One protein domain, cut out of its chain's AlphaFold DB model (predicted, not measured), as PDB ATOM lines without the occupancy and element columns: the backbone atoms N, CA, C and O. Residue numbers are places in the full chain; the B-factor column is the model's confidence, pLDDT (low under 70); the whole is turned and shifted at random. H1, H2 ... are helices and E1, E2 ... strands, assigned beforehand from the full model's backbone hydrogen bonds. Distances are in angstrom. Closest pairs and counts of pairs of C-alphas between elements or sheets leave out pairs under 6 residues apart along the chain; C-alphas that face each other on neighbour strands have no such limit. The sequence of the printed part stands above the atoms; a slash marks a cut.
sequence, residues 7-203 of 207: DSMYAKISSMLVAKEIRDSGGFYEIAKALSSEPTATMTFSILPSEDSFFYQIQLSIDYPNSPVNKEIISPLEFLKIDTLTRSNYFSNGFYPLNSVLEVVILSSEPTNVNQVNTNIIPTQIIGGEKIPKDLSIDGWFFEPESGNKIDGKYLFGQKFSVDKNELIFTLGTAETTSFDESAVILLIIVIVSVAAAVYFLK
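This is residues 7 to 203 of the 207 residues of an uncharacterized protein of Nitrosopumilales archaeon (UniProt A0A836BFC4). A strongly twisted sheet of E4, E7, E8, E10 and E11, with E4 bending sharply back, makes the body; the long hairpin E1 and E2 passes E11 with E2 on the near side, and H1 and H3 pack on that hairpin. The small hairpin E5 and E6 sits by E7, and H5 packs on E2. The printed part has 197 residues, with five named helices and eleven named strands in the order H1 H2 H3 E1 E2 H4 E3 E4 E5 E6 E7 E8 E9 E10 E11 H5. The class is mixed, the neighbour strands are antiparallel, and the whole is compact, with a radius of gyration of the C-alphas of 16.9 A and spans of 50 by 39 by 32 A.

Find C-alpha 101 at (-1.733, 3.247, -33.282), where E4, residues 101 to 117, begins; it bends by 143 degrees at residue 114. In its sheet look for E7, 140 to 143, E8, 147 to 156, 19.4 A, E10, 170 to 173, and E11, 185 to 191, 19.2 A. E1, 41 to 50, is 28.7 A long and E2, 53 to 62, 29.7 A. The short strands are E3, 84 to 86, E9, 162 to 164, E5, 124 to 127, and E6, 130 to 133. H1, 7 to 17, starts at C-alpha 7 (4.183, 5.054, -12.188) and is 15.3 A long; then come H2, 20 to 23, H3, 28 to 36, 12.1 A, H4, 76 to 79, and H5, 195 to 201, which ends at C-alpha 201 (6.935, -0.378, -39.477).

Beside E4, E8 lies on one side, with N 104 and O 153 2.8 A apart; E10, N 115 and O 171 2.9 A, and E11, N 105 and O 187 2.9 A, lie on the other. E7 and E8 are a hairpin, N 142 and O 154 2.9 A. H3 and H4 are on this sheet but only graze it. C-alphas Ser 61 of E2 and Leu 188 of E11 are closest, 6.8 A. E1 and E2 are a hairpin, N 46 and O 57 2.9 A. H1 and H3 touch, C-alphas Asp 7 and Ser 36 4.6 A, at a shallow tilt of 34 degrees, only just short of steep, opposite ways. H2 and H3 only just touch, only at the corner, with 3 pairs of C-alphas within 8 A; their closest C-alphas, Arg 23 and Tyr 29, are 6.1 A apart. E3 and E9 are antiparallel, N 85 and O 163 2.9 A, as are the hairpin E5 and E6, N 125 and O 132 2.8 A. The closest C-alphas of E2 and H5, Phe 55 and Ala 196, are 6.2 A apart. Every O i to N i+4 pair is within hydrogen-bond range in H1 and H3, 2 of 3 in H5; H2 and H4 are too short for one.

C-alphas Asp 52 and Thr 177 are farthest apart, 51.9 A. The printed part has no cut; the links E2 to H4, E3 to E4 and E10 to E11 are long. The model's confidence is low, pLDDT under 70, at residues 65 to 70 and 174 to 203.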
ATOM      1  N   ASP A   7       4.205   3.626 -11.844       92.19
ATOM      2  CA  ASP A   7       4.183   5.054 -12.188       92.19
ATOM      3  C   ASP A   7       5.581   5.671 -12.075       92.19
ATOM      4  O   ASP A   7       6.120   6.221 -13.040       92.19
ATOM      5  N   SER A   8       6.243   5.476 -10.928       91.62
ATOM      6  CA  SER A   8       7.614   5.950 -10.723       91.62
ATOM      7  C   SER A   8       8.584   5.348 -11.750       91.62
ATOM      8  O   SER A   8       9.394   6.074 -12.346       91.62
ATOM      9  N   MET A   9       8.476   4.044 -12.031       91.81
ATOM     10  CA  MET A   9       9.292   3.394 -13.060       91.81
ATOM     11  C   MET A   9       9.015   3.958 -14.458       91.81
ATOM     12  O   MET A   9       9.963   4.266 -15.188       91.81
ATOM     13  N   TYR A  10       7.745   4.139 -14.826       91.56
ATOM     14  CA  TYR A  10       7.358   4.706 -16.113       91.56
ATOM     15  C   TYR A  10       7.899   6.125 -16.273       91.56
ATOM     16  O   TYR A  10       8.528   6.428 -17.290       91.56
ATOM     17  N   ALA A  11       7.755   6.980 -15.260       90.69
ATOM     18  CA  ALA A  11       8.281   8.341 -15.274       90.69
ATOM     19  C   ALA A  11       9.808   8.366 -15.458       90.69
ATOM     20  O   ALA A  11      10.319   9.099 -16.309       90.69
ATOM     21  N   LYS A  12      10.551   7.535 -14.715       91.50
ATOM     22  CA  LYS A  12      12.017   7.462 -14.822       91.50
ATOM     23  C   LYS A  12      12.465   6.959 -16.190       91.50
ATOM     24  O   LYS A  12      13.226   7.650 -16.866       91.50
ATOM     25  N   ILE A  13      11.983   5.793 -16.614       89.88
ATOM     26  CA  ILE A  13      12.417   5.153 -17.862       89.88
ATOM     27  C   ILE A  13      12.000   5.987 -19.074       89.88
ATOM     28  O   ILE A  13      12.820   6.251 -19.954       89.88
ATOM     29  N   SER A  14      10.763   6.487 -19.104       88.81
ATOM     30  CA  SER A  14      10.325   7.350 -20.201       88.81
ATOM     31  C   SER A  14      11.093   8.672 -20.244       88.81
ATOM     32  O   SER A  14      11.396   9.146 -21.334       88.81
ATOM     33  N   SER A  15      11.502   9.242 -19.102       89.94
ATOM     34  CA  SER A  15      12.325  10.459 -19.093       89.94
ATOM     35  C   SER A  15      13.710  10.270 -19.717       89.94
ATOM     36  O   SER A  15      14.246  11.222 -20.284       89.94
ATOM     37  N   MET A  16      14.260   9.053 -19.636       87.69
ATOM     38  CA  MET A  16      15.553   8.695 -20.222       87.69
ATOM     39  C   MET A  16      15.450   8.393 -21.720       87.69
ATOM     40  O   MET A  16      16.382   8.683 -22.465       87.69
ATOM     41  N   LEU A  17      14.340   7.792 -22.158       82.88
ATOM     42  CA  LEU A  17      14.215   7.214 -23.502       82.88
ATOM     43  C   LEU A  17      13.366   8.045 -24.466       82.88
ATOM     44  O   LEU A  17      13.550   7.970 -25.679       82.88
ATOM     45  N   VAL A  18      12.411   8.809 -23.940       84.12
ATOM     46  CA  VAL A  18      11.460   9.589 -24.729       84.12
ATOM     47  C   VAL A  18      11.835  11.063 -24.631       84.12
ATOM     48  O   VAL A  18      11.894  11.646 -23.541       84.12
ATOM     49  N   ALA A  19      12.081  11.671 -25.793       87.69
ATOM     50  CA  ALA A  19      12.418  13.084 -25.912       87.69
ATOM     51  C   ALA A  19      11.388  13.958 -25.179       87.69
ATOM     52  O   ALA A  19      10.184  13.683 -25.215       87.69
ATOM     53  N   LYS A  20      11.865  15.008 -24.503       90.44
ATOM     54  CA  LYS A  20      11.022  15.881 -23.675       90.44
ATOM     55  C   LYS A  20       9.868  16.472 -24.488       90.44
ATOM     56  O   LYS A  20       8.749  16.523 -24.006       90.44
ATOM     57  N   GLU A  21      10.123  16.831 -25.738       89.62
ATOM     58  CA  GLU A  21       9.145  17.386 -26.667       89.62
ATOM     59  C   GLU A  21       7.992  16.412 -26.941       89.62
ATOM     60  O   GLU A  21       6.850  16.847 -27.046       89.62
ATOM     61  N   ILE A  22       8.260  15.102 -27.014       87.88
ATOM     62  CA  ILE A  22       7.219  14.073 -27.177       87.88
ATOM     63  C   ILE A  22       6.418  13.932 -25.878       87.88
ATOM     64  O   ILE A  22       5.190  13.888 -25.922       87.88
ATOM     65  N   ARG A  23       7.106  13.904 -24.727       91.19
ATOM     66  CA  ARG A  23       6.471  13.783 -23.401       91.19
ATOM     67  C   ARG A  23       5.565  14.968 -23.073       91.19
ATOM     68  O   ARG A  23       4.494  14.783 -22.511       91.19
ATOM     69  N   ASP A  24       5.960  16.167 -23.484       94.50
ATOM     70  CA  ASP A  24       5.206  17.400 -23.248       94.50
ATOM     71  C   ASP A  24       4.083  17.627 -24.281       94.50
ATOM     72  O   ASP A  24       3.314  18.579 -24.168       94.50
ATOM     73  N   SER A  25       3.972  16.762 -25.297       93.19
ATOM     74  CA  SER A  25       3.018  16.915 -26.405       93.19
ATOM     75  C   SER A  25       1.720  16.112 -26.246       93.19
ATOM     76  O   SER A  25       0.927  16.043 -27.191       93.19
ATOM     77  N   GLY A  26       1.488  15.511 -25.077       92.19
ATOM     78  CA  GLY A  26       0.253  14.798 -24.749       92.19
ATOM     79  C   GLY A  26      -0.005  13.547 -25.601       92.19
ATOM     80  O   GLY A  26       0.920  12.874 -26.066       92.19
ATOM     81  N   GLY A  27      -1.285  13.223 -25.797       92.06
ATOM     82  CA  GLY A  27      -1.732  12.045 -26.541       92.06
ATOM     83  C   GLY A  27      -1.373  10.732 -25.840       92.06
ATOM     84  O   GLY A  27      -1.530  10.596 -24.628       92.06
ATOM     85  N   PHE A  28      -0.853   9.766 -26.600       89.38
ATOM     86  CA  PHE A  28      -0.549   8.410 -26.127       89.38
ATOM     87  C   PHE A  28       0.422   8.373 -24.936       89.38
ATOM     88  O   PHE A  28       0.282   7.509 -24.075       89.38
ATOM     89  N   TYR A  29       1.370   9.316 -24.851       90.19
ATOM     90  CA  TYR A  29       2.282   9.395 -23.708       90.19
ATOM     91  C   TYR A  29       1.549   9.698 -22.398       90.19
ATOM     92  O   TYR A  29       1.831   9.058 -21.385       90.19
ATOM     93  N   GLU A  30       0.606  10.645 -22.421       91.31
ATOM     94  CA  GLU A  30      -0.148  11.032 -21.226       91.31
ATOM     95  C   GLU A  30      -1.102   9.918 -20.794       91.31
ATOM     96  O   GLU A  30      -1.253   9.657 -19.606       91.31
ATOM     97  N   ILE A  31      -1.681   9.195 -21.754       90.94
ATOM     98  CA  ILE A  31      -2.545   8.048 -21.457       90.94
ATOM     99  C   ILE A  31      -1.735   6.922 -20.829       90.94
ATOM    100  O   ILE A  31      -2.122   6.402 -19.792       90.94
ATOM    101  N   ALA A  32      -0.585   6.575 -21.407       89.56
ATOM    102  CA  ALA A  32       0.320   5.598 -20.814       89.56
ATOM    103  C   ALA A  32       0.755   6.022 -19.401       89.56
ATOM    104  O   ALA A  32       0.721   5.216 -18.478       89.56
ATOM    105  N   LYS A  33       1.063   7.303 -19.186       91.44
ATOM    106  CA  LYS A  33       1.355   7.820 -17.847       91.44
ATOM    107  C   LYS A  33       0.178   7.616 -16.884       91.44
ATOM    108  O   LYS A  33       0.382   7.090 -15.798       91.44
ATOM    109  N   ALA A  34      -1.044   7.958 -17.290       91.31
ATOM    110  CA  ALA A  34      -2.233   7.747 -16.468       91.31
ATOM    111  C   ALA A  34      -2.466   6.258 -16.149       91.31
ATOM    112  O   ALA A  34      -2.747   5.915 -15.003       91.31
ATOM    113  N   LEU A  35      -2.280   5.368 -17.130       89.75
ATOM    114  CA  LEU A  35      -2.359   3.918 -16.933       89.75
ATOM    115  C   LEU A  35      -1.291   3.406 -15.965       89.75
ATOM    116  O   LEU A  35      -1.561   2.492 -15.195       89.75
ATOM    117  N   SER A  36      -0.083   3.974 -15.986       92.12
ATOM    118  CA  SER A  36       1.009   3.528 -15.111       92.12
ATOM    119  C   SER A  36       0.722   3.736 -13.620       92.12
ATOM    120  O   SER A  36       1.275   3.012 -12.795       92.12
ATOM    121  N   SER A  37      -0.186   4.658 -13.281       91.25
ATOM    122  CA  SER A  37      -0.648   4.905 -11.911       91.25
ATOM    123  C   SER A  37      -1.736   3.930 -11.440       91.25
ATOM    124  O   SER A  37      -2.166   4.005 -10.287       91.25
ATOM    125  N   GLU A  38      -2.212   3.017 -12.293       88.25
ATOM    126  CA  GLU A  38      -3.228   2.040 -11.904       88.25
ATOM    127  C   GLU A  38      -2.628   0.923 -11.029       88.25
ATOM    128  O   GLU A  38      -1.544   0.418 -11.327       88.25
ATOM    129  N   PRO A  39      -3.327   0.465  -9.969       85.50
ATOM    130  CA  PRO A  39      -2.757  -0.478  -9.000       85.50
ATOM    131  C   PRO A  39      -2.301  -1.824  -9.579       85.50
ATOM    132  O   PRO A  39      -1.423  -2.467  -9.008       85.50
ATOM    133  N   THR A  40      -2.916  -2.272 -10.677       85.75
ATOM    134  CA  THR A  40      -2.601  -3.540 -11.359       85.75
ATOM    135  C   THR A  40      -1.774  -3.339 -12.630       85.75
ATOM    136  O   THR A  40      -1.563  -4.291 -13.383       85.75
ATOM    137  N   ALA A  41      -1.292  -2.119 -12.886       88.56
ATOM    138  CA  ALA A  41      -0.485  -1.837 -14.058       88.56
ATOM    139  C   ALA A  41       0.873  -2.532 -13.980       88.56
ATOM    140  O   ALA A  41       1.603  -2.422 -12.994       88.56
ATOM    141  N   THR A  42       1.238  -3.195 -15.069       88.56
ATOM    142  CA  THR A  42       2.557  -3.784 -15.276       88.56
ATOM    143  C   THR A  42       3.242  -3.071 -16.430       88.56
ATOM    144  O   THR A  42       2.643  -2.856 -17.483       88.56
ATOM    145  N   MET A  43       4.511  -2.714 -16.244       87.62
ATOM    146  CA  MET A  43       5.340  -2.123 -17.290       87.62
ATOM    147  C   MET A  43       6.383  -3.120 -17.780       87.62
ATOM    148  O   MET A  43       7.087  -3.741 -16.986       87.62
ATOM    149  N   THR A  44       6.543  -3.196 -19.098       85.94
ATOM    150  CA  THR A  44       7.668  -3.877 -19.741       85.94
ATOM    151  C   THR A  44       8.482  -2.871 -20.539       85.94
ATOM    152  O   THR A  44       7.948  -2.117 -21.351       85.94
ATOM    153  N   PHE A  45       9.793  -2.879 -20.326       84.81
ATOM    154  CA  PHE A  45      10.747  -2.159 -21.158       84.81
ATOM    155  C   PHE A  45      11.572  -3.161 -21.962       84.81
ATOM    156  O   PHE A  45      12.131  -4.101 -21.400       84.81
ATOM    157  N   SER A  46      11.641  -2.958 -23.275       81.56
ATOM    158  CA  SER A  46      12.391  -3.808 -24.199       81.56
ATOM    159  C   SER A  46      13.378  -2.991 -25.023       81.56
ATOM    160  O   SER A  46      13.070  -1.889 -25.483       81.56
ATOM    161  N   ILE A  47      14.561  -3.571 -25.236       82.00
ATOM    162  CA  ILE A  47      15.571  -3.084 -26.175       82.00
ATOM    163  C   ILE A  47      15.696  -4.139 -27.267       82.00
ATOM    164  O   ILE A  47      16.209  -5.228 -27.017       82.00
ATOM    165  N   LEU A  48      15.224  -3.824 -28.469       78.62
ATOM    166  CA  LEU A  48      15.346  -4.694 -29.631       78.62
ATOM    167  C   LEU A  48      16.520  -4.198 -30.488       78.62
ATOM    168  O   LEU A  48      16.430  -3.120 -31.081       78.62
ATOM    169  N   PRO A  49      17.649  -4.923 -30.545       77.06
ATOM    170  CA  PRO A  49      18.750  -4.553 -31.423       77.06
ATOM    171  C   PRO A  49      18.352  -4.746 -32.895       77.06
ATOM    172  O   PRO A  49      17.708  -5.728 -33.261       77.06
ATOM    173  N   SER A  50      18.765  -3.815 -33.747       75.94
ATOM    174  CA  SER A  50      18.760  -3.923 -35.209       75.94
ATOM    175  C   SER A  50      20.181  -3.691 -35.729       75.94
ATOM    176  O   SER A  50      21.043  -3.280 -34.956       75.94
ATOM    177  N   GLU A  51      20.424  -3.948 -37.018       75.12
ATOM    178  CA  GLU A  51      21.772  -3.950 -37.622       75.12
ATOM    179  C   GLU A  51      22.610  -2.717 -37.243       75.12
ATOM    180  O   GLU A  51      23.743  -2.880 -36.804       75.12
ATOM    181  N   ASP A  52      22.015  -1.517 -37.284       81.25
ATOM    182  CA  ASP A  52      22.714  -0.252 -37.002       81.25
ATOM    183  C   ASP A  52      22.071   0.590 -35.878       81.25
ATOM    184  O   ASP A  52      22.427   1.752 -35.676       81.25
ATOM    185  N   SER A  53      21.075   0.064 -35.155       76.19
ATOM    186  CA  SER A  53      20.318   0.867 -34.179       76.19
ATOM    187  C   SER A  53      19.661   0.030 -33.089       76.19
ATOM    188  O   SER A  53      19.303  -1.120 -33.324       76.19
ATOM    189  N   PHE A  54      19.394   0.637 -31.933       74.25
ATOM    190  CA  PHE A  54      18.549   0.045 -30.897       74.25
ATOM    191  C   PHE A  54      17.124   0.580 -30.998       74.25
ATOM    192  O   PHE A  54      16.908   1.789 -31.099       74.25
ATOM    193  N   PHE A  55      16.153  -0.323 -30.939       73.75
ATOM    194  CA  PHE A  55      14.751   0.017 -30.804       73.75
ATOM    195  C   PHE A  55      14.323  -0.108 -29.343       73.75
ATOM    196  O   PHE A  55      14.479  -1.156 -28.721       73.75
ATOM    197  N   TYR A  56      13.787   0.978 -28.800       77.25
ATOM    198  CA  TYR A  56      13.311   1.049 -27.426       77.25
ATOM    199  C   TYR A  56      11.790   0.991 -27.413       77.25
ATOM    200  O   TYR A  56      11.138   1.808 -28.066       77.25
ATOM    201  N   GLN A  57      11.236   0.062 -26.640       79.31
ATOM    202  CA  GLN A  57       9.798  -0.090 -26.467       79.31
ATOM    203  C   GLN A  57       9.437  -0.044 -24.988       79.31
ATOM    204  O   GLN A  57      10.023  -0.758 -24.176       79.31
ATOM    205  N   ILE A  58       8.445   0.779 -24.660       83.06
ATOM    206  CA  ILE A  58       7.772   0.772 -23.363       83.06
ATOM    207  C   ILE A  58       6.352   0.271 -23.612       83.06
ATOM    208  O   ILE A  58       5.652   0.816 -24.462       83.06
ATOM    209  N   GLN A  59       5.956  -0.769 -22.889       84.00
ATOM    210  CA  GLN A  59       4.602  -1.310 -22.889       84.00
ATOM    211  C   GLN A  59       4.030  -1.210 -21.482       84.00
ATOM    212  O   GLN A  59       4.733  -1.473 -20.506       84.00
ATOM    213  N   LEU A  60       2.751  -0.863 -21.401       84.62
ATOM    214  CA  LEU A  60       1.960  -0.940 -20.183       84.62
ATOM    215  C   LEU A  60       0.786  -1.870 -20.432       84.62
ATOM    216  O   LEU A  60       0.148  -1.790 -21.481       84.62
ATOM    217  N   SER A  61       0.507  -2.724 -19.459       81.75
ATOM    218  CA  SER A  61      -0.649  -3.607 -19.453       81.75
ATOM    219  C   SER A  61      -1.379  -3.476 -18.128       81.75
ATOM    220  O   SER A  61      -0.751  -3.347 -17.077       81.75
ATOM    221  N   ILE A  62      -2.703  -3.534 -18.179       79.69
ATOM    222  CA  ILE A  62      -3.558  -3.576 -16.999       79.69
ATOM    223  C   ILE A  62      -4.476  -4.771 -17.152       79.69
ATOM    224  O   ILE A  62      -5.166  -4.902 -18.164       79.69
ATOM    225  N   ASP A  63      -4.505  -5.607 -16.121       73.94
ATOM    226  CA  ASP A  63      -5.469  -6.688 -16.032       73.94
ATOM    227  C   ASP A  63      -6.738  -6.181 -15.341       73.94
ATOM    228  O   ASP A  63      -6.683  -5.628 -14.237       73.94
ATOM    229  N   TYR A  64      -7.888  -6.406 -15.981       71.94
ATOM    230  CA  TYR A  64      -9.217  -6.106 -15.441       71.94
ATOM    231  C   TYR A  64      -9.965  -7.407 -15.099       71.94
ATOM    232  O   TYR A  64     -10.875  -7.809 -15.837       71.94
ATOM    233  N   PRO A  65      -9.596  -8.105 -14.007       64.31
ATOM    234  CA  PRO A  65     -10.279  -9.328 -13.605       64.31
ATOM    235  C   PRO A  65     -11.739  -9.025 -13.243       64.31
ATOM    236  O   PRO A  65     -12.021  -8.070 -12.521       64.31
ATOM    237  N   ASN A  66     -12.668  -9.855 -13.728       63.50
ATOM    238  CA  ASN A  66     -14.111  -9.752 -13.457       63.50
ATOM    239  C   ASN A  66     -14.752  -8.416 -13.879       63.50
ATOM    240  O   ASN A  66     -15.710  -7.957 -13.255       63.50
ATOM    241  N   SER A  67     -14.225  -7.777 -14.926       63.72
ATOM    242  CA  SER A  67     -14.814  -6.549 -15.458       63.72
ATOM    243  C   SER A  67     -16.257  -6.800 -15.928       63.72
ATOM    244  O   SER A  67     -16.463  -7.703 -16.742       63.72
ATOM    245  N   PRO A  68     -17.254  -6.007 -15.488       57.06
ATOM    246  CA  PRO A  68     -18.650  -6.143 -15.917       57.06
ATOM    247  C   PRO A  68     -18.884  -5.660 -17.361       57.06
ATOM    248  O   PRO A  68     -20.028  -5.475 -17.774       57.06
ATOM    249  N   VAL A  69     -17.811  -5.394 -18.116       62.69
ATOM    250  CA  VAL A  69     -17.871  -4.908 -19.495       62.69
ATOM    251  C   VAL A  69     -18.562  -5.943 -20.375       62.69
ATOM    252  O   VAL A  69     -18.268  -7.139 -20.311       62.69
ATOM    253  N   ASN A  70     -19.474  -5.461 -21.218       69.06
ATOM    254  CA  ASN A  70     -20.113  -6.284 -22.229       69.06
ATOM    255  C   ASN A  70     -19.045  -6.800 -23.206       69.06
ATOM    256  O   ASN A  70     -18.497  -6.039 -23.996       69.06
ATOM    257  N   LYS A  71     -18.758  -8.102 -23.160       71.56
ATOM    258  CA  LYS A  71     -17.721  -8.735 -23.989       71.56
ATOM    259  C   LYS A  71     -18.100  -8.810 -25.472       71.56
ATOM    260  O   LYS A  71     -17.227  -9.036 -26.301       71.56
ATOM    261  N   GLU A  72     -19.367  -8.577 -25.812       80.94
ATOM    262  CA  GLU A  72     -19.856  -8.482 -27.192       80.94
ATOM    263  C   GLU A  72     -19.655  -7.087 -27.784       80.94
ATOM    264  O   GLU A  72     -19.561  -6.953 -29.000       80.94
ATOM    265  N   ILE A  73     -19.589  -6.044 -26.949       88.38
ATOM    266  CA  ILE A  73     -19.415  -4.652 -27.375       88.38
ATOM    267  C   ILE A  73     -18.092  -4.147 -26.817       88.38
ATOM    268  O   ILE A  73     -17.982  -3.751 -25.658       88.38
ATOM    269  N   ILE A  74     -17.074  -4.124 -27.666       88.88
ATOM    270  CA  ILE A  74     -15.747  -3.674 -27.284       88.88
ATOM    271  C   ILE A  74     -15.691  -2.158 -27.415       88.88
ATOM    272  O   ILE A  74     -15.781  -1.612 -28.513       88.88
ATOM    273  N   SER A  75     -15.521  -1.482 -26.280       91.12
ATOM    274  CA  SER A  75     -15.310  -0.037 -26.197       91.12
ATOM    275  C   SER A  75     -13.923   0.251 -25.605       91.12
ATOM    276  O   SER A  75     -13.802   0.438 -24.391       91.12
ATOM    277  N   PRO A  76     -12.854   0.304 -26.426       90.75
ATOM    278  CA  PRO A  76     -11.472   0.362 -25.941       90.75
ATOM    279  C   PRO A  76     -11.197   1.517 -24.972       90.75
ATOM    280  O   PRO A  76     -10.454   1.356 -24.005       90.75
ATOM    281  N   LEU A  77     -11.828   2.675 -25.186       91.81
ATOM    282  CA  LEU A  77     -11.576   3.848 -24.347       91.81
ATOM    283  C   LEU A  77     -12.155   3.735 -22.926       91.81
ATOM    284  O   LEU A  77     -11.706   4.462 -22.045       91.81
ATOM    285  N   GLU A  78     -13.081   2.801 -22.661       88.25
ATOM    286  CA  GLU A  78     -13.580   2.557 -21.294       88.25
ATOM    287  C   GLU A  78     -12.489   2.012 -20.384       88.25
ATOM    288  O   GLU A  78     -12.334   2.469 -19.253       88.25
ATOM    289  N   PHE A  79     -11.688   1.084 -20.900       84.44
ATOM    290  CA  PHE A  79     -10.536   0.543 -20.186       84.44
ATOM    291  C   PHE A  79      -9.462   1.620 -19.985       84.44
ATOM    292  O   PHE A  79      -8.831   1.679 -18.937       84.44
ATOM    293  N   LEU A  80      -9.307   2.529 -20.950       86.62
ATOM    294  CA  LEU A  80      -8.402   3.676 -20.833       86.62
ATOM    295  C   LEU A  80      -8.958   4.811 -19.953       86.62
ATOM    296  O   LEU A  80      -8.232   5.762 -19.682       86.62
ATOM    297  N   LYS A  81     -10.220   4.715 -19.507       88.81
ATOM    298  CA  LYS A  81     -10.935   5.718 -18.699       88.81
ATOM    299  C   LYS A  81     -10.942   7.119 -19.331       88.81
ATOM    300  O   LYS A  81     -10.800   8.122 -18.633       88.81
ATOM    301  N   ILE A  82     -11.118   7.188 -20.652       92.00
ATOM    302  CA  ILE A  82     -11.190   8.440 -21.426       92.00
ATOM    303  C   ILE A  82     -12.362   8.413 -22.415       92.00
ATOM    304  O   ILE A  82     -12.811   7.350 -22.828       92.00
ATOM    305  N   ASP A  83     -12.822   9.589 -22.845       95.19
ATOM    306  CA  ASP A  83     -13.880   9.710 -23.866       95.19
ATOM    307  C   ASP A  83     -13.335  10.020 -25.266       95.19
ATOM    308  O   ASP A  83     -14.034   9.877 -26.271       95.19
ATOM    309  N   THR A  84     -12.086  10.477 -25.358       96.00
ATOM    310  CA  THR A  84     -11.452  10.861 -26.621       96.00
ATOM    311  C   THR A  84      -9.975  10.522 -26.584       96.00
ATOM    312  O   THR A  84      -9.258  10.900 -25.658       96.00
ATOM    313  N   LEU A  85      -9.509   9.843 -27.627       95.12
ATOM    314  CA  LEU A  85      -8.104   9.551 -27.848       95.12
ATOM    315  C   LEU A  85      -7.537  10.555 -28.852       95.12
ATOM    316  O   LEU A  85      -8.068  10.728 -29.948       95.12
ATOM    317  N   THR A  86      -6.451  11.223 -28.476       94.31
ATOM    318  CA  THR A  86      -5.785  12.237 -29.303       94.31
ATOM    319  C   THR A  86      -4.367  11.805 -29.654       94.31
ATOM    320  O   THR A  86      -3.673  11.148 -28.871       94.31
ATOM    321  N   ARG A  87      -3.918  12.175 -30.853       92.62
ATOM    322  CA  ARG A  87      -2.523  12.002 -31.266       92.62
ATOM    323  C   ARG A  87      -1.631  12.984 -30.516       92.62
ATOM    324  O   ARG A  87      -2.078  14.023 -30.037       92.62
ATOM    325  N   SER A  88      -0.343  12.668 -30.437       91.31
ATOM    326  CA  SER A  88       0.634  13.602 -29.875       91.31
ATOM    327  C   SER A  88       0.777  14.834 -30.774       91.31
ATOM    328  O   SER A  88       0.990  14.704 -31.984       91.31
ATOM    329  N   ASN A  89       0.745  16.029 -30.178       92.38
ATOM    330  CA  ASN A  89       0.974  17.292 -30.889       92.38
ATOM    331  C   ASN A  89       2.363  17.368 -31.539       92.38
ATOM    332  O   ASN A  89       2.545  18.107 -32.505       92.38
ATOM    333  N   TYR A  90       3.332  16.584 -31.064       90.44
ATOM    334  CA  TYR A  90       4.687  16.548 -31.608       90.44
ATOM    335  C   TYR A  90       4.702  16.176 -33.100       90.44
ATOM    336  O   TYR A  90       5.506  16.693 -33.872       90.44
ATOM    337  N   PHE A  91       3.765  15.326 -33.525       84.88
ATOM    338  CA  PHE A  91       3.654  14.853 -34.904       84.88
ATOM    339  C   PHE A  91       2.652  15.658 -35.749       84.88
ATOM    340  O   PHE A  91       2.280  15.213 -36.829       84.88
ATOM    341  N   SER A  92       2.206  16.830 -35.284       87.06
ATOM    342  CA  SER A  92       1.187  17.639 -35.977       87.06
ATOM    343  C   SER A  92       1.689  18.326 -37.255       87.06
ATOM    344  O   SER A  92       0.909  18.553 -38.175       87.06
ATOM    345  N   ASN A  93       2.991  18.611 -37.354       85.62
ATOM    346  CA  ASN A  93       3.591  19.330 -38.489       85.62
ATOM    347  C   ASN A  93       3.867  18.450 -39.727       85.62
ATOM    348  O   ASN A  93       4.592  18.861 -40.633       85.62
ATOM    349  N   GLY A  94       3.325  17.233 -39.782       84.69
ATOM    350  CA  GLY A  94       3.500  16.327 -40.911       84.69
ATOM    351  C   GLY A  94       2.593  15.106 -40.829       84.69
ATOM    352  O   GLY A  94       1.797  14.952 -39.906       84.69
ATOM    353  N   PHE A  95       2.711  14.216 -41.811       86.00
ATOM    354  CA  PHE A  95       1.901  13.006 -41.872       86.00
ATOM    355  C   PHE A  95       2.661  11.802 -41.298       86.00
ATOM    356  O   PHE A  95       3.440  11.151 -41.992       86.00
ATOM    357  N   TYR A  96       2.420  11.511 -40.014       87.94
ATOM    358  CA  TYR A  96       3.052  10.407 -39.272       87.94
ATOM    359  C   TYR A  96       2.009   9.406 -38.740       87.94
ATOM    360  O   TYR A  96       1.773   9.335 -37.528       87.94
ATOM    361  N   PRO A  97       1.311   8.674 -39.623       82.50
ATOM    362  CA  PRO A  97       0.142   7.859 -39.265       82.50
ATOM    363  C   PRO A  97       0.471   6.699 -38.312       82.50
ATOM    364  O   PRO A  97      -0.378   6.288 -37.533       82.50
ATOM    365  N   LEU A  98       1.714   6.214 -38.320       85.62
ATOM    366  CA  LEU A  98       2.155   5.055 -37.533       85.62
ATOM    367  C   LEU A  98       2.677   5.420 -36.136       85.62
ATOM    368  O   LEU A  98       3.019   4.543 -35.350       85.62
ATOM    369  N   ASN A  99       2.715   6.711 -35.803       78.75
ATOM    370  CA  ASN A  99       3.211   7.188 -34.511       78.75
ATOM    371  C   ASN A  99       2.097   7.247 -33.450       78.75
ATOM    372  O   ASN A  99       2.289   7.775 -32.355       78.75
ATOM    373  N   SER A 100       0.900   6.779 -33.799       79.12
ATOM    374  CA  SER A 100      -0.297   6.792 -32.961       79.12
ATOM    375  C   SER A 100      -1.229   5.673 -33.424       79.12
ATOM    376  O   SER A 100      -2.145   5.906 -34.209       79.12
ATOM    377  N   VAL A 101      -0.941   4.448 -32.982       87.56
ATOM    378  CA  VAL A 101      -1.733   3.247 -33.282       87.56
ATOM    379  C   VAL A 101      -2.295   2.709 -31.975       87.56
ATOM    380  O   VAL A 101      -1.548   2.518 -31.015       87.56
ATOM    381  N   LEU A 102      -3.606   2.484 -31.942       90.62
ATOM    382  CA  LEU A 102      -4.271   1.789 -30.842       90.62
ATOM    383  C   LEU A 102      -4.401   0.313 -31.213       90.62
ATOM    384  O   LEU A 102      -4.984   0.002 -32.248       90.62
ATOM    385  N   GLU A 103      -3.882  -0.578 -30.374       90.56
ATOM    386  CA  GLU A 103      -3.988  -2.025 -30.553       90.56
ATOM    387  C   GLU A 103      -4.865  -2.633 -29.451       90.56
ATOM    388  O   GLU A 103      -4.709  -2.350 -28.259       90.56
ATOM    389  N   VAL A 104      -5.810  -3.469 -29.875       89.06
ATOM    390  CA  VAL A 104      -6.786  -4.159 -29.037       89.06
ATOM    391  C   VAL A 104      -6.670  -5.647 -29.315       89.06
ATOM    392  O   VAL A 104      -7.038  -6.118 -30.391       89.06
ATOM    393  N   VAL A 105      -6.173  -6.394 -28.335       87.94
ATOM    394  CA  VAL A 105      -6.038  -7.847 -28.420       87.94
ATOM    395  C   VAL A 105      -7.109  -8.494 -27.556       87.94
ATOM    396  O   VAL A 105      -7.218  -8.231 -26.361       87.94
ATOM    397  N   ILE A 106      -7.898  -9.368 -28.164       85.38
ATOM    398  CA  ILE A 106      -8.969 -10.112 -27.507       85.38
ATOM    399  C   ILE A 106      -8.562 -11.573 -27.481       85.38
ATOM    400  O   ILE A 106      -8.242 -12.148 -28.521       85.38
ATOM    401  N   LEU A 107      -8.586 -12.168 -26.295       84.88
ATOM    402  CA  LEU A 107      -8.339 -13.583 -26.064       84.88
ATOM    403  C   LEU A 107      -9.626 -14.210 -25.536       84.88
ATOM    404  O   LEU A 107     -10.144 -13.795 -24.504       84.88
ATOM    405  N   SER A 108     -10.146 -15.205 -26.242       81.31
ATOM    406  CA  SER A 108     -11.398 -15.884 -25.930       81.31
ATOM    407  C   SER A 108     -11.170 -17.389 -25.826       81.31
ATOM    408  O   SER A 108     -10.384 -17.974 -26.575       81.31
ATOM    409  N   SER A 109     -11.859 -18.018 -24.879       80.94
ATOM    410  CA  SER A 109     -11.893 -19.474 -24.709       80.94
ATOM    411  C   SER A 109     -12.572 -20.159 -25.894       80.94
ATOM    412  O   SER A 109     -12.077 -21.177 -26.370       80.94
ATOM    413  N   GLU A 110     -13.630 -19.542 -26.420       81.69
ATOM    414  CA  GLU A 110     -14.369 -19.990 -27.600       81.69
ATOM    415  C   GLU A 110     -14.092 -19.089 -28.816       81.69
ATOM    416  O   GLU A 110     -13.877 -17.879 -28.647       81.69
ATOM    417  N   PRO A 111     -14.098 -19.632 -30.049       85.50
ATOM    418  CA  PRO A 111     -13.920 -18.836 -31.256       85.50
ATOM    419  C   PRO A 111     -14.984 -17.743 -31.395       85.50
ATOM    420  O   PRO A 111     -16.173 -17.980 -31.203       85.50
ATOM    421  N   THR A 112     -14.557 -16.554 -31.805       87.38
ATOM    422  CA  THR A 112     -15.440 -15.417 -32.097       87.38
ATOM    423  C   THR A 112     -15.000 -14.705 -33.368       87.38
ATOM    424  O   THR A 112     -13.921 -14.994 -33.884       87.38
ATOM    425  N   ASN A 113     -15.800 -13.787 -33.900       90.50
ATOM    426  CA  ASN A 113     -15.397 -12.923 -35.003       90.50
ATOM    427  C   ASN A 113     -15.794 -11.472 -34.754       90.50
ATOM    428  O   ASN A 113     -16.759 -11.179 -34.047       90.50
ATOM    429  N   VAL A 114     -15.059 -10.555 -35.381       90.62
ATOM    430  CA  VAL A 114     -15.518  -9.169 -35.509       90.62
ATOM    431  C   VAL A 114     -16.777  -9.173 -36.371       90.62
ATOM    432  O   VAL A 114     -16.794  -9.767 -37.450       90.62
ATOM    433  N   ASN A 115     -17.845  -8.550 -35.882       89.94
ATOM    434  CA  ASN A 115     -19.128  -8.484 -36.573       89.94
ATOM    435  C   ASN A 115     -19.327  -7.110 -37.222       89.94
ATOM    436  O   ASN A 115     -19.473  -7.001 -38.438       89.94
ATOM    437  N   GLN A 116     -19.297  -6.046 -36.417       91.38
ATOM    438  CA  GLN A 116     -19.481  -4.676 -36.890       91.38
ATOM    439  C   GLN A 116     -18.462  -3.735 -36.253       91.38
ATOM    440  O   GLN A 116     -18.038  -3.930 -35.119       91.38
ATOM    441  N   VAL A 117     -18.099  -2.689 -36.987       94.25
ATOM    442  CA  VAL A 117     -17.294  -1.563 -36.505       94.25
ATOM    443  C   VAL A 117     -18.078  -0.274 -36.735       94.25
ATOM    444  O   VAL A 117     -18.829  -0.175 -37.706       94.25
ATOM    445  N   ASN A 118     -17.889   0.728 -35.878       94.44
ATOM    446  CA  ASN A 118     -18.528   2.038 -36.053       94.44
ATOM    447  C   ASN A 118     -17.768   2.974 -37.016       94.44
ATOM    448  O   ASN A 118     -18.258   4.050 -37.355       94.44
ATOM    449  N   THR A 119     -16.578   2.570 -37.459       92.00
ATOM    450  CA  THR A 119     -15.707   3.292 -38.404       92.00
ATOM    451  C   THR A 119     -15.426   2.434 -39.645       92.00
ATOM    452  O   THR A 119     -16.171   1.506 -39.949       92.00
ATOM    453  N   ASN A 120     -14.382   2.745 -40.416       91.69
ATOM    454  CA  ASN A 120     -14.019   1.965 -41.598       91.69
ATOM    455  C   ASN A 120     -13.257   0.688 -41.221       91.69
ATOM    456  O   ASN A 120     -12.499   0.677 -40.252       91.69
ATOM    457  N   ILE A 121     -13.368  -0.348 -42.057       94.19
ATOM    458  CA  ILE A 121     -12.366  -1.420 -42.123       94.19
ATOM    459  C   ILE A 121     -11.381  -1.056 -43.234       94.19
ATOM    460  O   ILE A 121     -11.761  -0.972 -44.404       94.19
ATOM    461  N   ILE A 122     -10.119  -0.816 -42.879       93.06
ATOM    462  CA  ILE A 122      -9.096  -0.386 -43.831       93.06
ATOM    463  C   ILE A 122      -8.685  -1.580 -44.707       93.06
ATOM    464  O   ILE A 122      -8.280  -2.624 -44.185       93.06
ATOM    465  N   PRO A 123      -8.727  -1.451 -46.048       91.69
ATOM    466  CA  PRO A 123      -8.206  -2.476 -46.940       91.69
ATOM    467  C   PRO A 123      -6.719  -2.725 -46.686       91.69
ATOM    468  O   PRO A 123      -5.932  -1.785 -46.581       91.69
ATOM    469  N   THR A 124      -6.315  -3.991 -46.664       90.88
ATOM    470  CA  THR A 124      -4.926  -4.397 -46.405       90.88
ATOM    471  C   THR A 124      -4.313  -5.138 -47.592       90.88
ATOM    472  O   THR A 124      -5.010  -5.609 -48.494       90.88
ATOM    473  N   GLN A 125      -2.988  -5.212 -47.615       88.75
ATOM    474  CA  GLN A 125      -2.179  -5.976 -48.556       88.75
ATOM    475  C   GLN A 125      -1.069  -6.711 -47.810       88.75
ATOM    476  O   GLN A 125      -0.631  -6.257 -46.757       88.75
ATOM    477  N   ILE A 126      -0.600  -7.824 -48.368       87.62
ATOM    478  CA  ILE A 126       0.551  -8.543 -47.819       87.62
ATOM    479  C   ILE A 126       1.833  -7.961 -48.417       87.62
ATOM    480  O   ILE A 126       1.990  -7.960 -49.640       87.62
ATOM    481  N   ILE A 127       2.754  -7.498 -47.574       81.81
ATOM    482  CA  ILE A 127       4.119  -7.138 -47.980       81.81
ATOM    483  C   ILE A 127       5.095  -7.806 -47.016       81.81
ATOM    484  O   ILE A 127       4.935  -7.711 -45.806       81.81
ATOM    485  N   GLY A 128       6.090  -8.528 -47.541       80.12
ATOM    486  CA  GLY A 128       7.082  -9.209 -46.699       80.12
ATOM    487  C   GLY A 128       6.507 -10.297 -45.780       80.12
ATOM    488  O   GLY A 128       7.173 -10.691 -44.832       80.12
ATOM    489  N   GLY A 129       5.291 -10.782 -46.052       81.31
ATOM    490  CA  GLY A 129       4.579 -11.732 -45.189       81.31
ATOM    491  C   GLY A 129       3.724 -11.084 -44.096       81.31
ATOM    492  O   GLY A 129       3.042 -11.808 -43.382       81.31
ATOM    493  N   GLU A 130       3.705  -9.752 -43.998       78.44
ATOM    494  CA  GLU A 130       2.902  -9.007 -43.024       78.44
ATOM    495  C   GLU A 130       1.685  -8.356 -43.692       78.44
ATOM    496  O   GLU A 130       1.768  -7.882 -44.833       78.44
ATOM    497  N   LYS A 131       0.548  -8.314 -42.986       81.81
ATOM    498  CA  LYS A 131      -0.671  -7.637 -43.439       81.81
ATOM    499  C   LYS A 131      -0.616  -6.162 -43.066       81.81
ATOM    500  O   LYS A 131      -0.570  -5.777 -41.902       81.81
ATOM    501  N   ILE A 132      -0.641  -5.321 -44.088       85.88
ATOM    502  CA  ILE A 132      -0.361  -3.895 -43.977       85.88
ATOM    503  C   ILE A 132      -1.506  -3.091 -44.622       85.88
ATOM    504  O   ILE A 132      -1.976  -3.482 -45.694       85.88
ATOM    505  N   PRO A 133      -1.974  -1.974 -44.031       90.69
ATOM    506  CA  PRO A 133      -2.939  -1.074 -44.673       90.69
ATOM    507  C   PRO A 133      -2.496  -0.605 -46.070       90.69
ATOM    508  O   PRO A 133      -1.356  -0.193 -46.262       90.69
ATOM    509  N   LYS A 134      -3.399  -0.632 -47.060       90.88
ATOM    510  CA  LYS A 134      -3.107  -0.141 -48.424       90.88
ATOM    511  C   LYS A 134      -2.963   1.377 -48.480       90.88
ATOM    512  O   LYS A 134      -2.188   1.890 -49.281       90.88
ATOM    513  N   ASP A 135      -3.738   2.076 -47.658       90.69
ATOM    514  CA  ASP A 135      -3.743   3.528 -47.558       90.69
ATOM    515  C   ASP A 135      -3.702   3.923 -46.083       90.69
ATOM    516  O   ASP A 135      -4.641   3.678 -45.328       90.69
ATOM    517  N   LEU A 136      -2.586   4.526 -45.679       90.56
ATOM    518  CA  LEU A 136      -2.368   4.967 -44.308       90.56
ATOM    519  C   LEU A 136      -3.094   6.271 -43.968       90.56
ATOM    520  O   LEU A 136      -3.044   6.696 -42.816       90.56
ATOM    521  N   SER A 137      -3.679   6.958 -44.951       91.31
ATOM    522  CA  SER A 137      -4.339   8.255 -44.770       91.31
ATOM    523  C   SER A 137      -5.799   8.136 -44.341       91.31
ATOM    524  O   SER A 137      -6.373   9.107 -43.845       91.31
ATOM    525  N   ILE A 138      -6.367   6.940 -44.468       92.06
ATOM    526  CA  ILE A 138      -7.737   6.616 -44.080       92.06
ATOM    527  C   ILE A 138      -7.741   6.143 -42.625       92.06
ATOM    528  O   ILE A 138      -6.910   5.324 -42.233       92.06
ATOM    529  N   ASP A 139      -8.666   6.665 -41.823       94.88
ATOM    530  CA  ASP A 139      -8.872   6.200 -40.456       94.88
ATOM    531  C   ASP A 139      -9.774   4.961 -40.411       94.88
ATOM    532  O   ASP A 139     -10.685   4.811 -41.233       94.88
ATOM    533  N   GLY A 140      -9.536   4.073 -39.449       95.38
ATOM    534  CA  GLY A 140     -10.314   2.848 -39.305       95.38
ATOM    535  C   GLY A 140      -9.549   1.683 -38.691       95.38
ATOM    536  O   GLY A 140      -8.365   1.773 -38.363       95.38
ATOM    537  N   TRP A 141     -10.258   0.569 -38.562       95.69
ATOM    538  CA  TRP A 141      -9.755  -0.686 -38.027       95.69
ATOM    539  C   TRP A 141      -9.168  -1.585 -39.111       95.69
ATOM    540  O   TRP A 141      -9.640  -1.623 -40.245       95.69
ATOM    541  N   PHE A 142      -8.191  -2.397 -38.736       93.88
ATOM    542  CA  PHE A 142      -7.829  -3.608 -39.459       93.88
ATOM    543  C   PHE A 142      -7.536  -4.724 -38.455       93.88
ATOM    544  O   PHE A 142      -6.990  -4.464 -37.384       93.88
ATOM    545  N   PHE A 143      -7.922  -5.955 -38.798       91.94
ATOM    546  CA  PHE A 143      -7.856  -7.100 -37.888       91.94
ATOM    547  C   PHE A 143      -7.007  -8.240 -38.457       91.94
ATOM    548  O   PHE A 143      -7.081  -8.548 -39.657       91.94
ATOM    549  N   GLU A 144      -6.211  -8.878 -37.598       89.12
ATOM    550  CA  GLU A 144      -5.368 -10.019 -37.959       89.12
ATOM    551  C   GLU A 144      -5.092 -10.988 -36.786       89.12
ATOM    552  O   GLU A 144      -4.187 -10.757 -35.992       89.12
ATOM    553  N   PRO A 145      -5.788 -12.135 -36.699       88.81
ATOM    554  CA  PRO A 145      -6.922 -12.537 -37.526       88.81
ATOM    555  C   PRO A 145      -8.202 -11.786 -37.120       88.81
ATOM    556  O   PRO A 145      -8.302 -11.229 -36.029       88.81
ATOM    557  N   GLU A 146      -9.197 -11.773 -38.008       85.75
ATOM    558  CA  GLU A 146     -10.522 -11.177 -37.747       85.75
ATOM    559  C   GLU A 146     -11.483 -12.123 -37.004       85.75
ATOM    560  O   GLU A 146     -12.565 -11.713 -36.582       85.75
ATOM    561  N   SER A 147     -11.078 -13.383 -36.828       89.69
ATOM    562  CA  SER A 147     -11.842 -14.418 -36.139       89.69
ATOM    563  C   SER A 147     -10.944 -15.467 -35.481       89.69
ATOM    564  O   SER A 147      -9.829 -15.713 -35.942       89.69
ATOM    565  N   GLY A 148     -11.478 -16.156 -34.478       89.31
ATOM    566  CA  GLY A 148     -10.838 -17.235 -33.738       89.31
ATOM    567  C   GLY A 148     -10.813 -16.952 -32.240       89.31
ATOM    568  O   GLY A 148     -11.559 -16.119 -31.731       89.31
ATOM    569  N   ASN A 149      -9.940 -17.657 -31.529       87.19
ATOM    570  CA  ASN A 149      -9.739 -17.503 -30.084       87.19
ATOM    571  C   ASN A 149      -8.845 -16.306 -29.735       87.19
ATOM    572  O   ASN A 149      -8.781 -15.888 -28.584       87.19
ATOM    573  N   LYS A 150      -8.129 -15.763 -30.720       88.81
ATOM    574  CA  LYS A 150      -7.379 -14.517 -30.608       88.81
ATOM    575  C   LYS A 150      -7.820 -13.609 -31.742       88.81
ATOM    576  O   LYS A 150      -7.726 -14.020 -32.891       88.81
ATOM    577  N   ILE A 151      -8.234 -12.392 -31.421       90.25
ATOM    578  CA  ILE A 151      -8.438 -11.311 -32.389       90.25
ATOM    579  C   ILE A 151      -7.466 -10.197 -32.030       90.25
ATOM    580  O   ILE A 151      -7.281  -9.882 -30.857       90.25
ATOM    581  N   ASP A 152      -6.829  -9.617 -33.034       90.31
ATOM    582  CA  ASP A 152      -5.924  -8.483 -32.875       90.31
ATOM    583  C   ASP A 152      -6.395  -7.387 -33.828       90.31
ATOM    584  O   ASP A 152      -6.330  -7.532 -35.050       90.31
ATOM    585  N   GLY A 153      -6.975  -6.343 -33.240       91.94
ATOM    586  CA  GLY A 153      -7.494  -5.177 -33.930       91.94
ATOM    587  C   GLY A 153      -6.585  -3.983 -33.732       91.94
ATOM    588  O   GLY A 153      -6.273  -3.602 -32.606       91.94
ATOM    589  N   LYS A 154      -6.208  -3.338 -34.829       94.06
ATOM    590  CA  LYS A 154      -5.410  -2.114 -34.817       94.06
ATOM    591  C   LYS A 154      -6.220  -0.986 -35.436       94.06
ATOM    592  O   LYS A 154      -6.716  -1.118 -36.554       94.06
ATOM    593  N   TYR A 155      -6.354   0.119 -34.713       95.00
ATOM    594  CA  TYR A 155      -6.976   1.334 -35.220       95.00
ATOM    595  C   TYR A 155      -5.905   2.316 -35.685       95.00
ATOM    596  O   TYR A 155      -4.993   2.683 -34.933       95.00
ATOM    597  N   LEU A 156      -6.045   2.758 -36.931       94.25
ATOM    598  CA  LEU A 156      -5.229   3.796 -37.533       94.25
ATOM    599  C   LEU A 156      -6.010   5.108 -37.563       94.25
ATOM    600  O   LEU A 156      -7.159   5.145 -37.990       94.25
ATOM    601  N   PHE A 157      -5.359   6.201 -37.172       94.31
ATOM    602  CA  PHE A 157      -5.968   7.535 -37.183       94.31
ATOM    603  C   PHE A 157      -6.081   8.159 -38.575       94.31
ATOM    604  O   PHE A 157      -6.797   9.142 -38.747       94.31
ATOM    605  N   GLY A 158      -5.318   7.679 -39.556       91.94
ATOM    606  CA  GLY A 158      -5.232   8.332 -40.854       91.94
ATOM    607  C   GLY A 158      -4.827   9.806 -40.736       91.94
ATOM    608  O   GLY A 158      -3.839  10.166 -40.079       91.94
ATOM    609  N   GLN A 159      -5.618  10.672 -41.366       91.38
ATOM    610  CA  GLN A 159      -5.495  12.130 -41.260       91.38
ATOM    611  C   GLN A 159      -6.164  12.724 -40.012       91.38
ATOM    612  O   GLN A 159      -5.926  13.893 -39.706       91.38
ATOM    613  N   LYS A 160      -6.975  11.959 -39.266       93.38
ATOM    614  CA  LYS A 160      -7.594  12.464 -38.038       93.38
ATOM    615  C   LYS A 160      -6.532  12.751 -36.979       93.38
ATOM    616  O   LYS A 160      -5.493  12.088 -36.885       93.38
ATOM    617  N   PHE A 161      -6.822  13.758 -36.162       92.56
ATOM    618  CA  PHE A 161      -6.026  14.093 -34.984       92.56
ATOM    619  C   PHE A 161      -6.588  13.467 -33.700       92.56
ATOM    620  O   PHE A 161      -5.835  13.147 -32.781       92.56
ATOM    621  N   SER A 162      -7.901  13.255 -33.653       95.06
ATOM    622  CA  SER A 162      -8.623  12.698 -32.516       95.06
ATOM    623  C   SER A 162      -9.699  11.727 -32.981       95.06
ATOM    624  O   SER A 162     -10.189  11.850 -34.103       95.06
ATOM    625  N   VAL A 163     -10.072  10.808 -32.099       96.50
ATOM    626  CA  VAL A 163     -11.183   9.872 -32.272       96.50
ATOM    627  C   VAL A 163     -11.928   9.755 -30.945       96.50
ATOM    628  O   VAL A 163     -11.297   9.722 -29.881       96.50
ATOM    629  N   ASP A 164     -13.253   9.742 -30.990       96.69
ATOM    630  CA  ASP A 164     -14.073   9.592 -29.794       96.69
ATOM    631  C   ASP A 164     -14.362   8.123 -29.448       96.69
ATOM    632  O   ASP A 164     -14.086   7.187 -30.206       96.69
ATOM    633  N   LYS A 165     -14.903   7.915 -28.247       94.31
ATOM    634  CA  LYS A 165     -15.269   6.595 -27.734       94.31
ATOM    635  C   LYS A 165     -16.222   5.840 -28.663       94.31
ATOM    636  O   LYS A 165     -16.034   4.641 -28.839       94.31
ATOM    637  N   ASN A 166     -17.215   6.505 -29.253       95.31
ATOM    638  CA  ASN A 166     -18.232   5.851 -30.076       95.31
ATOM    639  C   ASN A 166     -17.661   5.380 -31.414       95.31
ATOM    640  O   ASN A 166     -18.049   4.320 -31.901       95.31
ATOM    641  N   GLU A 167     -16.731   6.137 -31.992       96.69
ATOM    642  CA  GLU A 167     -16.038   5.779 -33.233       96.69
ATOM    643  C   GLU A 167     -15.178   4.505 -33.086       96.69
ATOM    644  O   GLU A 167     -15.054   3.713 -34.026       96.69
ATOM    645  N   LEU A 168     -14.600   4.276 -31.902       96.12
ATOM    646  CA  LEU A 168     -13.749   3.112 -31.626       96.12
ATOM    647  C   LEU A 168     -14.515   1.849 -31.221       96.12
ATOM    648  O   LEU A 168     -13.889   0.803 -31.051       96.12
ATOM    649  N   ILE A 169     -15.838   1.916 -31.072       94.62
ATOM    650  CA  ILE A 169     -16.627   0.734 -30.722       94.62
ATOM    651  C   ILE A 169     -16.656  -0.251 -31.893       94.62
ATOM    652  O   ILE A 169     -16.889   0.112 -33.051       94.62
ATOM    653  N   PHE A 170     -16.469  -1.523 -31.559       93.38
ATOM    654  CA  PHE A 170     -16.738  -2.643 -32.447       93.38
ATOM    655  C   PHE A 170     -17.388  -3.787 -31.680       93.38
ATOM    656  O   PHE A 170     -17.269  -3.886 -30.459       93.38
ATOM    657  N   THR A 171     -18.107  -4.643 -32.397       91.50
ATOM    658  CA  THR A 171     -18.831  -5.767 -31.813       91.50
ATOM    659  C   THR A 171     -18.219  -7.097 -32.206       91.50
ATOM    660  O   THR A 171     -17.696  -7.274 -33.311       91.50
ATOM    661  N   LEU A 172     -18.308  -8.040 -31.278       88.88
ATOM    662  CA  LEU A 172     -18.008  -9.441 -31.493       88.88
ATOM    663  C   LEU A 172     -19.308 -10.212 -31.697       88.88
ATOM    664  O   LEU A 172     -20.362  -9.841 -31.184       88.88
ATOM    665  N   GLY A 173     -19.231 -11.307 -32.430       80.69
ATOM    666  CA  GLY A 173     -20.330 -12.248 -32.558       80.69
ATOM    667  C   GLY A 173     -19.845 -13.528 -33.203       80.69
ATOM    668  O   GLY A 173     -18.827 -13.528 -33.880       80.69
ATOM    669  N   THR A 174     -20.568 -14.614 -32.976       59.28
ATOM    670  CA  THR A 174     -20.432 -15.867 -33.714       59.28
ATOM    671  C   THR A 174     -21.380 -15.846 -34.912       59.28
ATOM    672  O   THR A 174     -22.448 -15.226 -34.869       59.28
ATOM    673  N   ALA A 175     -21.038 -16.551 -35.991       45.28
ATOM    674  CA  ALA A 175     -22.068 -17.027 -36.905       45.28
ATOM    675  C   ALA A 175     -23.022 -17.918 -36.084       45.28
ATOM    676  O   ALA A 175     -22.662 -19.027 -35.711       45.28
ATOM    677  N   GLU A 176     -24.201 -17.377 -35.776       37.19
ATOM    678  CA  GLU A 176     -25.254 -17.914 -34.898       37.19
ATOM    679  C   GLU A 176     -25.072 -17.676 -33.389       37.19
ATOM    680  O   GLU A 176     -24.065 -17.992 -32.766       37.19
ATOM    681  N   THR A 177     -26.111 -17.068 -32.815       39.88
ATOM    682  CA  THR A 177     -26.261 -16.589 -31.442       39.88
ATOM    683  C   THR A 177     -26.121 -17.699 -30.399       39.88
ATOM    684  O   THR A 177     -27.079 -18.435 -30.160       39.88
ATOM    685  N   THR A 178     -24.999 -17.744 -29.686       36.50
ATOM    686  CA  THR A 178     -24.939 -18.307 -28.330       36.50
ATOM    687  C   THR A 178     -24.015 -17.458 -27.469       36.50
ATOM    688  O   THR A 178     -22.903 -17.136 -27.873       36.50
ATOM    689  N   SER A 179     -24.528 -17.081 -26.300       41.97
ATOM    690  CA  SER A 179     -23.896 -16.286 -25.246       41.97
ATOM    691  C   SER A 179     -22.426 -16.634 -25.005       41.97
ATOM    692  O   SER A 179     -22.098 -17.802 -24.797       41.97
ATOM    693  N   PHE A 180     -21.575 -15.608 -24.957       43.75
ATOM    694  CA  PHE A 180     -20.172 -15.733 -24.570       43.75
ATOM    695  C   PHE A 180     -20.032 -16.221 -23.126       43.75
ATOM    696  O   PHE A 180     -20.679 -15.696 -22.218       43.75
ATOM    697  N   ASP A 181     -19.156 -17.202 -22.923       45.91
ATOM    698  CA  ASP A 181     -18.765 -17.675 -21.600       45.91
ATOM    699  C   ASP A 181     -17.868 -16.640 -20.885       45.91
ATOM    700  O   ASP A 181     -17.190 -15.815 -21.508       45.91
ATOM    701  N   GLU A 182     -17.840 -16.676 -19.551       49.34
ATOM    702  CA  GLU A 182     -17.212 -15.681 -18.662       49.34
ATOM    703  C   GLU A 182     -15.675 -15.569 -18.798       49.34
ATOM    704  O   GLU A 182     -15.041 -14.780 -18.097       49.34
ATOM    705  N   SER A 183     -15.047 -16.264 -19.745       50.09
ATOM    706  CA  SER A 183     -13.604 -16.533 -19.795       50.09
ATOM    707  C   SER A 183     -12.774 -15.690 -20.785       50.09
ATOM    708  O   SER A 183     -11.565 -15.897 -20.870       50.09
ATOM    709  N   ALA A 184     -13.347 -14.706 -21.495       49.31
ATOM    710  CA  ALA A 184     -12.546 -13.827 -22.366       49.31
ATOM    711  C   ALA A 184     -11.734 -12.762 -21.591       49.31
ATOM    712  O   ALA A 184     -12.264 -12.130 -20.668       49.31
ATOM    713  N   VAL A 185     -10.483 -12.546 -22.018       56.34
ATOM    714  CA  VAL A 185      -9.515 -11.546 -21.535       56.34
ATOM    715  C   VAL A 185      -9.254 -10.522 -22.643       56.34
ATOM    716  O   VAL A 185      -8.999 -10.889 -23.788       56.34
ATOM    717  N   ILE A 186      -9.293  -9.232 -22.305       52.12
ATOM    718  CA  ILE A 186      -9.025  -8.129 -23.239       52.12
ATOM    719  C   ILE A 186      -7.733  -7.442 -22.805       52.12
ATOM    720  O   ILE A 186      -7.629  -6.985 -21.669       52.12
ATOM    721  N   LEU A 187      -6.765  -7.362 -23.716       43.97
ATOM    722  CA  LEU A 187      -5.491  -6.683 -23.526       43.97
ATOM    723  C   LEU A 187      -5.434  -5.461 -24.446       43.97
ATOM    724  O   LEU A 187      -5.563  -5.577 -25.666       43.97
ATOM    725  N   LEU A 188      -5.211  -4.286 -23.862       45.84
ATOM    726  CA  LEU A 188      -4.978  -3.058 -24.616       45.84
ATOM    727  C   LEU A 188      -3.498  -2.730 -24.633       45.84
ATOM    728  O   LEU A 188      -2.866  -2.641 -23.582       45.84
ATOM    729  N   ILE A 189      -2.966  -2.522 -25.834       53.03
ATOM    730  CA  ILE A 189      -1.570  -2.164 -26.037       53.03
ATOM    731  C   ILE A 189      -1.530  -0.773 -26.667       53.03
ATOM    732  O   ILE A 189      -2.012  -0.528 -27.773       53.03
ATOM    733  N   ILE A 190      -0.930   0.161 -25.935       52.78
ATOM    734  CA  ILE A 190      -0.591   1.491 -26.434       52.78
ATOM    735  C   ILE A 190       0.881   1.471 -26.828       52.78
ATOM    736  O   ILE A 190       1.764   1.371 -25.976       52.78
ATOM    737  N   VAL A 191       1.152   1.600 -28.128       50.47
ATOM    738  CA  VAL A 191       2.522   1.673 -28.638       50.47
ATOM    739  C   VAL A 191       2.931   3.134 -28.808       50.47
ATOM    740  O   VAL A 191       2.450   3.837 -29.694       50.47
ATOM    741  N   ILE A 192       3.871   3.589 -27.978       45.47
ATOM    742  CA  ILE A 192       4.544   4.878 -28.167       45.47
ATOM    743  C   ILE A 192       5.771   4.638 -29.046       45.47
ATOM    744  O   ILE A 192       6.809   4.151 -28.597       45.47
ATOM    745  N   VAL A 193       5.642   4.961 -30.328       41.31
ATOM    746  CA  VAL A 193       6.706   4.816 -31.322       41.31
ATOM    747  C   VAL A 193       7.635   6.035 -31.266       41.31
ATOM    748  O   VAL A 193       7.252   7.142 -31.642       41.31
ATOM    749  N   SER A 194       8.880   5.839 -30.818       34.12
ATOM    750  CA  SER A 194       9.972   6.787 -31.092       34.12
ATOM    751  C   SER A 194      10.354   6.723 -32.580       34.12
ATOM    752  O   SER A 194      10.066   5.731 -33.246       34.12
ATOM    753  N   VAL A 195      11.008   7.756 -33.131       36.19
ATOM    754  CA  VAL A 195      11.342   7.893 -34.575       36.19
ATOM    755  C   VAL A 195      11.927   6.610 -35.207       36.19
ATOM    756  O   VAL A 195      11.682   6.337 -36.381       36.19
ATOM    757  N   ALA A 196      12.624   5.775 -34.431       31.25
ATOM    758  CA  ALA A 196      13.139   4.479 -34.870       31.25
ATOM    759  C   ALA A 196      12.057   3.410 -35.180       31.25
ATOM    760  O   ALA A 196      12.233   2.658 -36.138       31.25
ATOM    761  N   ALA A 197      10.922   3.337 -34.463       35.59
ATOM    762  CA  ALA A 197       9.867   2.352 -34.787       35.59
ATOM    763  C   ALA A 197       9.084   2.709 -36.048       35.59
ATOM    764  O   ALA A 197       8.655   1.804 -36.762       35.59
ATOM    765  N   ALA A 198       8.942   4.000 -36.363       40.62
ATOM    766  CA  ALA A 198       8.358   4.412 -37.633       40.62
ATOM    767  C   ALA A 198       9.179   3.820 -38.789       40.62
ATOM    768  O   ALA A 198       8.612   3.294 -39.736       40.62
ATOM    769  N   VAL A 199      10.513   3.790 -38.669       37.97
ATOM    770  CA  VAL A 199      11.401   3.178 -39.670       37.97
ATOM    771  C   VAL A 199      11.216   1.658 -39.773       37.97
ATOM    772  O   VAL A 199      11.305   1.143 -40.884       37.97
ATOM    773  N   TYR A 200      10.937   0.942 -38.674       41.94
ATOM    774  CA  TYR A 200      10.696  -0.512 -38.685       41.94
ATOM    775  C   TYR A 200       9.332  -0.876 -39.280       41.94
ATOM    776  O   TYR A 200       9.270  -1.703 -40.182       41.94
ATOM    777  N   PHE A 201       8.259  -0.197 -38.871       44.62
ATOM    778  CA  PHE A 201       6.935  -0.378 -39.477       44.62
ATOM    779  C   PHE A 201       6.964  -0.000 -40.971       44.62
ATOM    780  O   PHE A 201       6.306  -0.622 -41.796       44.62
ATOM    781  N   LEU A 202       7.816   0.963 -41.347       48.06
ATOM    782  CA  LEU A 202       8.115   1.308 -42.736       48.06
ATOM    783  C   LEU A 202       9.084   0.341 -43.440       48.06
ATOM    784  O   LEU A 202       9.186   0.436 -44.659       48.06
ATOM    785  N   LYS A 203       9.784  -0.591 -42.770       48.03
ATOM    786  CA  LYS A 203      10.595  -1.610 -43.476       48.03
ATOM    787  C   LYS A 203       9.704  -2.511 -44.335       48.03
ATOM    788  O   LYS A 203      10.116  -2.852 -45.435       48.03
TER     789      LYS A 203